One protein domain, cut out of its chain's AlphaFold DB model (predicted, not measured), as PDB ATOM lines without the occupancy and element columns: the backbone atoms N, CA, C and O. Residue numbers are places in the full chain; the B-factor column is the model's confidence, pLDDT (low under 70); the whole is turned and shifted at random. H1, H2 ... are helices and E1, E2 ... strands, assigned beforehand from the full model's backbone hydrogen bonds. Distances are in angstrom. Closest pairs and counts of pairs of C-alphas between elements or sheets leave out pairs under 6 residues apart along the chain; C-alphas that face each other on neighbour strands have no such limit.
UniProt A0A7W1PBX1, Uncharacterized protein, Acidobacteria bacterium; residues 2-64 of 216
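This is residues 2 to 64 of the 216 residues of an uncharacterized protein of Acidobacteria bacterium (UniProt A0A7W1PBX1). A long two-stranded hairpin, E1 and E2, makes the length of this domain, and two short helices pack mainly on its strand E2: H2 with much of its length, H1 with its first residues, 40 to 41. The two helices run opposite ways, joined by a tight link. The printed part has 63 residues, with two named strands and then two named helices in the order E1, E2, H1, H2; the sheet is E1 - E2, antiparallel, and the class is mixed, helices and strands. It is only just compact, close to loose, with a radius of gyration of the C-alphas of 12.5 A, and its elongated outline spans 37 by 22 by 15 A.

E1, residues 5 to 14, and E2, residues 19 to 29, are antiparallel neighbours and form a hairpin, with 162 degrees between their directions. The C-alphas of Ser 7 and Val 26 face each other at 4.4 A. Across the pair, N 8 and O 25 are within hydrogen-bond range at 2.9 A, as are N 23 and O 10 at 2.8 A. Past E2, residues 32 to 33 pair antiparallel with residues 28 to 29 of E2. The closest C-alphas of E2 and H1, residues 40 to 46, are those of Asp 25 and Pro 40, 6.8 A apart. E1 and H1 are apart. H2, residues 52 to 61, has 5 pairs of C-alphas within 8 A with E2, the closest being Arg 24 and Asn 60 at 6.0 A. E1 and H2 have 1 such pair, the C-alphas of Thr 14 and Ala 53 at 7.4 A. H1 and H2 are close but not clearly touching, the closest C-alphas being those of Leu 44 and Val 52 at 6.8 A. They run opposite ways at a shallow tilt of 22 degrees. In H1 and H2 every O i to N i+4 pair is within hydrogen-bond range.

E1 begins at C-alpha 5 (165.198, 137.130, 107.189) and measures 26.3 A from first to last C-alpha. E2 measures 29.3 A and ends at C-alpha 29 (161.630, 139.885, 108.286). H1 measures 10.0 A. H2 measures 14.3 A and ends at C-alpha 61 (157.088, 125.361, 112.104).

The two C-alphas farthest apart are those of Pro 2 and Pro 48, 38.2 A. The printed part has no cut. The links E1 to E2 and H1 to H2 are tight, and the link E2 to H1, 10 residues, is short. The mean pLDDT of the printed part is 80.9, and the model's confidence is low, under 70, at residues 14 to 19 and 61 to 64.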
ATOM      1  N   PRO A   2     163.550 139.578  96.764       84.50
ATOM      2  CA  PRO A   2     163.460 138.418  97.649       84.50
ATOM      3  C   PRO A   2     163.180 138.879  99.088       84.50
ATOM      4  O   PRO A   2     163.658 139.940  99.485       84.50
ATOM      5  N   ARG A   3     162.414 138.091  99.851       87.81
ATOM      6  CA  ARG A   3     162.222 138.321 101.289       87.81
ATOM      7  C   ARG A   3     163.535 138.065 102.027       87.81
ATOM      8  O   ARG A   3     164.157 137.026 101.801       87.81
ATOM      9  N   VAL A   4     163.914 138.957 102.933       91.31
ATOM     10  CA  VAL A   4     165.123 138.831 103.759       91.31
ATOM     11  C   VAL A   4     164.729 138.479 105.187       91.31
ATOM     12  O   VAL A   4     163.759 139.007 105.724       91.31
ATOM     13  N   ILE A   5     165.456 137.549 105.809       90.75
ATOM     14  CA  ILE A   5     165.198 137.130 107.189       90.75
ATOM     15  C   ILE A   5     166.500 137.104 107.981       90.75
ATOM     16  O   ILE A   5     167.446 136.421 107.585       90.75
ATOM     17  N   ARG A   6     166.506 137.752 109.151       92.38
ATOM     18  CA  ARG A   6     167.584 137.638 110.141       92.38
ATOM     19  C   ARG A   6     167.164 136.696 111.264       92.38
ATOM     20  O   ARG A   6     166.039 136.759 111.766       92.38
ATOM     21  N   SER A   7     168.047 135.781 111.655       89.94
ATOM     22  CA  SER A   7     167.740 134.774 112.676       89.94
ATOM     23  C   SER A   7     168.953 134.416 113.523       89.94
ATOM     24  O   SER A   7     170.082 134.480 113.042       89.94
ATOM     25  N   GLU A   8     168.713 133.989 114.761       90.19
ATOM     26  CA  GLU A   8     169.677 133.191 115.521       90.19
ATOM     27  C   GLU A   8     169.371 131.708 115.301       90.19
ATOM     28  O   GLU A   8     168.215 131.311 115.149       90.19
ATOM     29  N   THR A   9     170.406 130.871 115.224       88.56
ATOM     30  CA  THR A   9     170.236 129.419 115.096       88.56
ATOM     31  C   THR A   9     170.979 128.707 116.212       88.56
ATOM     32  O   THR A   9     172.175 128.920 116.408       88.56
ATOM     33  N   PHE A  10     170.266 127.840 116.926       87.06
ATOM     34  CA  PHE A  10     170.803 127.029 118.011       87.06
ATOM     35  C   PHE A  10     170.901 125.584 117.541       87.06
ATOM     36  O   PHE A  10     169.906 125.020 117.096       87.06
ATOM     37  N   PHE A  11     172.081 124.981 117.657       85.81
ATOM     38  CA  PHE A  11     172.281 123.552 117.419       85.81
ATOM     39  C   PHE A  11     172.415 122.850 118.764       85.81
ATOM     40  O   PHE A  11     173.301 123.178 119.553       85.81
ATOM     41  N   LEU A  12     171.522 121.904 119.031       80.69
ATOM     42  CA  LEU A  12     171.430 121.216 120.311       80.69
ATOM     43  C   LEU A  12     171.429 119.717 120.079       80.69
ATOM     44  O   LEU A  12     170.725 119.221 119.206       80.69
ATOM     45  N   PHE A  13     172.190 118.997 120.892       76.69
ATOM     46  CA  PHE A  13     172.055 117.553 120.974       76.69
ATOM     47  C   PHE A  13     170.987 117.219 122.017       76.69
ATOM     48  O   PHE A  13     171.132 117.572 123.189       76.69
ATOM     49  N   THR A  14     169.911 116.556 121.604       68.56
ATOM     50  CA  THR A  14     168.845 116.110 122.498       68.56
ATOM     51  C   THR A  14     169.108 114.659 122.893       68.56
ATOM     52  O   THR A  14     168.951 113.730 122.098       68.56
ATOM     53  N   ALA A  15     169.515 114.447 124.149       65.19
ATOM     54  CA  ALA A  15     169.782 113.105 124.671       65.19
ATOM     55  C   ALA A  15     168.584 112.144 124.501       65.19
ATOM     56  O   ALA A  15     168.809 111.040 124.016       65.19
ATOM     57  N   PRO A  16     167.318 112.546 124.759       62.69
ATOM     58  CA  PRO A  16     166.171 111.649 124.592       62.69
ATOM     59  C   PRO A  16     165.935 111.158 123.154       62.69
ATOM     60  O   PRO A  16     165.372 110.086 122.967       62.69
ATOM     61  N   GLN A  17     166.346 111.917 122.128       60.66
ATOM     62  CA  GLN A  17     166.216 111.494 120.722       60.66
ATOM     63  C   GLN A  17     167.531 110.994 120.121       60.66
ATOM     64  O   GLN A  17     167.546 110.624 118.947       60.66
ATOM     65  N   HIS A  18     168.627 110.998 120.892       66.69
ATOM     66  CA  HIS A  18     169.975 110.693 120.406       66.69
ATOM     67  C   HIS A  18     170.305 111.446 119.103       66.69
ATOM     68  O   HIS A  18     170.900 110.893 118.174       66.69
ATOM     69  N   GLY A  19     169.869 112.705 119.009       68.44
ATOM     70  CA  GLY A  19     169.840 113.449 117.757       68.44
ATOM     71  C   GLY A  19     170.247 114.902 117.923       68.44
ATOM     72  O   GLY A  19     170.125 115.488 118.996       68.44
ATOM     73  N   TRP A  20     170.736 115.489 116.836       74.94
ATOM     74  CA  TRP A  20     170.885 116.934 116.734       74.94
ATOM     75  C   TRP A  20     169.558 117.559 116.311       74.94
ATOM     76  O   TRP A  20     168.854 117.010 115.468       74.94
ATOM     77  N   MET A  21     169.258 118.720 116.876       77.12
ATOM     78  CA  MET A  21     168.140 119.582 116.521       77.12
ATOM     79  C   MET A  21     168.672 120.980 116.223       77.12
ATOM     80  O   MET A  21     169.558 121.471 116.932       77.12
ATOM     81  N   ALA A  22     168.107 121.632 115.208       81.62
ATOM     82  CA  ALA A  22     168.329 123.049 114.961       81.62
ATOM     83  C   ALA A  22     167.089 123.847 115.378       81.62
ATOM     84  O   ALA A  22     165.976 123.532 114.975       81.62
ATOM     85  N   ILE A  23     167.261 124.908 116.161       83.75
ATOM     86  CA  ILE A  23     166.194 125.858 116.490       83.75
ATOM     87  C   ILE A  23     166.485 127.149 115.749       83.75
ATOM     88  O   ILE A  23     167.565 127.713 115.920       83.75
ATOM     89  N   ARG A  24     165.529 127.624 114.948       84.81
ATOM     90  CA  ARG A  24     165.659 128.873 114.194       84.81
ATOM     91  C   ARG A  24     164.792 129.955 114.819       84.81
ATOM     92  O   ARG A  24     163.575 129.947 114.671       84.81
ATOM     93  N   ASP A  25     165.442 130.906 115.470       87.62
ATOM     94  CA  ASP A  25     164.817 132.071 116.083       87.62
ATOM     95  C   ASP A  25     164.777 133.234 115.096       87.62
ATOM     96  O   ASP A  25     165.794 133.883 114.844       87.62
ATOM     97  N   VAL A  26     163.614 133.483 114.498       87.31
ATOM     98  CA  VAL A  26     163.451 134.577 113.541       87.31
ATOM     99  C   VAL A  26     163.295 135.900 114.280       87.31
ATOM    100  O   VAL A  26     162.324 136.107 115.003       87.31
ATOM    101  N   MET A  27     164.250 136.804 114.063       89.88
ATOM    102  CA  MET A  27     164.283 138.111 114.715       89.88
ATOM    103  C   MET A  27     163.651 139.198 113.852       89.88
ATOM    104  O   MET A  27     162.883 140.007 114.366       89.88
ATOM    105  N   GLU A  28     163.954 139.205 112.552       91.38
ATOM    106  CA  GLU A  28     163.506 140.234 111.608       91.38
ATOM    107  C   GLU A  28     163.099 139.610 110.275       91.38
ATOM    108  O   GLU A  28     163.716 138.637 109.825       91.38
ATOM    109  N   VAL A  29     162.085 140.194 109.642       91.25
ATOM    110  CA  VAL A  29     161.630 139.885 108.286       91.25
ATOM    111  C   VAL A  29     161.517 141.199 107.529       91.25
ATOM    112  O   VAL A  29     160.786 142.076 107.967       91.25
ATOM    113  N   ASP A  30     162.226 141.320 106.409       91.69
ATOM    114  CA  ASP A  30     162.232 142.532 105.578       91.69
ATOM    115  C   ASP A  30     162.518 143.804 106.411       91.69
ATOM    116  O   ASP A  30     161.805 144.796 106.326       91.69
ATOM    117  N   ASP A  31     163.549 143.724 107.266       91.62
ATOM    118  CA  ASP A  31     163.996 144.755 108.222       91.62
ATOM    119  C   ASP A  31     162.988 145.129 109.330       91.62
ATOM    120  O   ASP A  31     163.270 145.978 110.178       91.62
ATOM    121  N   GLU A  32     161.844 144.445 109.405       92.06
ATOM    122  CA  GLU A  32     160.878 144.600 110.490       92.06
ATOM    123  C   GLU A  32     161.053 143.524 111.565       92.06
ATOM    124  O   GLU A  32     161.074 142.319 111.290       92.06
ATOM    125  N   ALA A  33     161.131 143.951 112.826       92.12
ATOM    126  CA  ALA A  33     161.196 143.037 113.960       92.12
ATOM    127  C   ALA A  33     159.912 142.198 114.081       92.12
ATOM    128  O   ALA A  33     158.793 142.715 114.027       92.12
ATOM    129  N   VAL A  34     160.070 140.892 114.313       87.75
ATOM    130  CA  VAL A  34     158.936 139.989 114.539       87.75
ATOM    131  C   VAL A  34     158.241 140.345 115.855       87.75
ATOM    132  O   VAL A  34     158.835 140.262 116.934       87.75
ATOM    133  N   ARG A  35     156.956 140.713 115.773       84.56
ATOM    134  CA  ARG A  35     156.106 140.980 116.945       84.56
ATOM    135  C   ARG A  35     155.865 139.700 117.749       84.56
ATOM    136  O   ARG A  35     155.834 138.606 117.191       84.56
ATOM    137  N   ASP A  36     155.711 139.844 119.064       80.06
ATOM    138  CA  ASP A  36     155.453 138.741 120.005       80.06
ATOM    139  C   ASP A  36     156.507 137.612 119.980       80.06
ATOM    140  O   ASP A  36     156.225 136.447 120.293       80.06
ATOM    141  N   ARG A  37     157.757 137.944 119.614       81.69
ATOM    142  CA  ARG A  37     158.887 137.007 119.633       81.69
ATOM    143  C   ARG A  37     159.139 136.498 121.056       81.69
ATOM    144  O   ARG A  37     159.571 137.240 121.935       81.69
ATOM    145  N   ARG A  38     158.952 135.192 121.261       79.81
ATOM    146  CA  ARG A  38     159.391 134.474 122.469       79.81
ATOM    147  C   ARG A  38     160.848 134.050 122.311       79.81
ATOM    148  O   ARG A  38     161.186 133.481 121.278       79.81
ATOM    149  N   SER A  39     161.680 134.295 123.328       84.00
ATOM    150  CA  SER A  39     163.094 133.900 123.326       84.00
ATOM    151  C   SER A  39     163.244 132.378 123.483       84.00
ATOM    152  O   SER A  39     162.918 131.847 124.550       84.00
ATOM    153  N   PRO A  40     163.795 131.662 122.484       83.75
ATOM    154  CA  PRO A  40     164.111 130.241 122.608       83.75
ATOM    155  C   PRO A  40     165.091 129.959 123.737       83.75
ATOM    156  O   PRO A  40     164.972 128.948 124.419       83.75
ATOM    157  N   LEU A  41     166.026 130.876 123.987       82.62
ATOM    158  CA  LEU A  41     167.005 130.725 125.056       82.62
ATOM    159  C   LEU A  41     166.353 130.726 126.444       82.62
ATOM    160  O   LEU A  41     166.758 129.957 127.313       82.62
ATOM    161  N   GLU A  42     165.337 131.563 126.669       84.94
ATOM    162  CA  GLU A  42     164.585 131.521 127.926       84.94
ATOM    163  C   GLU A  42     163.773 130.239 128.074       84.94
ATOM    164  O   GLU A  42     163.736 129.672 129.165       84.94
ATOM    165  N   ALA A  43     163.154 129.766 126.991       84.88
ATOM    166  CA  ALA A  43     162.422 128.506 126.994       84.88
ATOM    167  C   ALA A  43     163.361 127.315 127.266       84.88
ATOM    168  O   ALA A  43     163.078 126.517 128.153       84.88
ATOM    169  N   LEU A  44     164.530 127.249 126.621       83.19
ATOM    170  CA  LEU A  44     165.548 126.213 126.858       83.19
ATOM    171  C   LEU A  44     166.050 126.165 128.306       83.19
ATOM    172  O   LEU A  44     166.435 125.104 128.781       83.19
ATOM    173  N   ARG A  45     166.064 127.301 129.016       83.88
ATOM    174  CA  ARG A  45     166.452 127.354 130.438       83.88
ATOM    175  C   ARG A  45     165.375 126.823 131.382       83.88
ATOM    176  O   ARG A  45     165.697 126.514 132.524       83.88
ATOM    177  N   LYS A  46     164.115 126.802 130.945       86.56
ATOM    178  CA  LYS A  46     162.950 126.479 131.781       86.56
ATOM    179  C   LYS A  46     162.369 125.100 131.475       86.56
ATOM    180  O   LYS A  46     161.841 124.469 132.383       86.56
ATOM    181  N   LEU A  47     162.430 124.664 130.218       83.56
ATOM    182  CA  LEU A  47     161.813 123.420 129.772       83.56
ATOM    183  C   LEU A  47     162.570 122.193 130.296       83.56
ATOM    184  O   LEU A  47     163.802 122.152 130.203       83.56
ATOM    185  N   PRO A  48     161.847 121.165 130.771       83.88
ATOM    186  CA  PRO A  48     162.395 119.827 130.951       83.88
ATOM    187  C   PRO A  48     163.023 119.304 129.651       83.88
ATOM    188  O   PRO A  48     162.526 119.566 128.553       83.88
ATOM    189  N   ALA A  49     164.130 118.563 129.757       77.81
ATOM    190  CA  ALA A  49     164.914 118.123 128.596       77.81
ATOM    191  C   ALA A  49     164.124 117.243 127.604       77.81
ATOM    192  O   ALA A  49     164.422 117.233 126.409       77.81
ATOM    193  N   ASP A  50     163.125 116.512 128.090       79.69
ATOM    194  CA  ASP A  50     162.203 115.678 127.321       79.69
ATOM    195  C   ASP A  50     161.120 116.484 126.581       79.69
ATOM    196  O   ASP A  50     160.671 116.062 125.515       79.69
ATOM    197  N   GLU A  51     160.776 117.682 127.059       82.44
ATOM    198  CA  GLU A  51     159.795 118.573 126.421       82.44
ATOM    199  C   GLU A  51     160.404 119.475 125.336       82.44
ATOM    200  O   GLU A  51     159.713 119.853 124.381       82.44
ATOM    201  N   VAL A  52     161.708 119.779 125.434       80.69
ATOM    202  CA  VAL A  52     162.444 120.689 124.527       80.69
ATOM    203  C   VAL A  52     162.138 120.401 123.056       80.69
ATOM    204  O   VAL A  52     161.820 121.305 122.284       80.69
ATOM    205  N   ALA A  53     162.199 119.137 122.648       75.88
ATOM    206  CA  ALA A  53     162.060 118.798 121.240       75.88
ATOM    207  C   ALA A  53     160.650 119.001 120.680       75.88
ATOM    208  O   ALA A  53     160.500 119.397 119.524       75.88
ATOM    209  N   GLY A  54     159.620 118.722 121.484       75.56
ATOM    210  CA  GLY A  54     158.231 118.933 121.088       75.56
ATOM    211  C   GLY A  54     157.936 120.419 120.900       75.56
ATOM    212  O   GLY A  54     157.438 120.817 119.843       75.56
ATOM    213  N   GLU A  55     158.328 121.234 121.883       80.94
ATOM    214  CA  GLU A  55     158.119 122.685 121.860       80.94
ATOM    215  C   GLU A  55     158.825 123.326 120.660       80.94
ATOM    216  O   GLU A  55     158.208 124.062 119.885       80.94
ATOM    217  N   PHE A  56     160.107 123.014 120.440       79.62
ATOM    218  CA  PHE A  56     160.858 123.683 119.378       79.62
ATOM    219  C   PHE A  56     160.538 123.191 117.973       79.62
ATOM    220  O   PHE A  56     160.641 123.964 117.017       79.62
ATOM    221  N   LYS A  57     160.040 121.961 117.830       74.88
ATOM    222  CA  LYS A  57     159.455 121.510 116.565       74.88
ATOM    223  C   LYS A  57     158.237 122.359 116.188       74.88
ATOM    224  O   LYS A  57     158.125 122.795 115.041       74.88
ATOM    225  N   ALA A  58     157.343 122.625 117.143       73.19
ATOM    226  CA  ALA A  58     156.196 123.505 116.928       73.19
ATOM    227  C   ALA A  58     156.636 124.956 116.670       73.19
ATOM    228  O   ALA A  58     156.124 125.600 115.752       73.19
ATOM    229  N   TYR A  59     157.625 125.447 117.421       75.50
ATOM    230  CA  TYR A  59     158.195 126.783 117.257       75.50
ATOM    231  C   TYR A  59     158.764 127.011 115.848       75.50
ATOM    232  O   TYR A  59     158.328 127.936 115.161       75.50
ATOM    233  N   ASN A  60     159.663 126.137 115.379       74.19
ATOM    234  CA  ASN A  60     160.280 126.240 114.051       74.19
ATOM    235  C   ASN A  60     159.226 126.253 112.936       74.19
ATOM    236  O   ASN A  60     159.364 126.975 111.947       74.19
ATOM    237  N   SER A  61     158.138 125.493 113.114       69.25
ATOM    238  CA  SER A  61     157.088 125.361 112.104       69.25
ATOM    239  C   SER A  61     156.357 126.669 111.769       69.25
ATOM    240  O   SER A  61     155.841 126.804 110.659       69.25
ATOM    241  N   ARG A  62     156.343 127.649 112.689       64.12
ATOM    242  CA  ARG A  62     155.624 128.929 112.532       64.12
ATOM    243  C   ARG A  62     156.214 129.833 111.452       64.12
ATOM    244  O   ARG A  62     155.492 130.640 110.879       64.12
ATOM    245  N   PHE A  63     157.506 129.697 111.164       59.31
ATOM    246  CA  PHE A  63     158.235 130.593 110.256       59.31
ATOM    247  C   PHE A  63     158.402 130.036 108.840       59.31
ATOM    248  O   PHE A  63     159.152 130.562 108.018       59.31
ATOM    249  N   ASN A  64     157.685 128.961 108.543       64.62
ATOM    250  CA  ASN A  64     157.704 128.306 107.253       64.62
ATOM    251  C   ASN A  64     156.947 129.153 106.192       64.62
ATOM    252  O   ASN A  64     155.728 129.245 106.208       64.62
TER     253      ASN A  64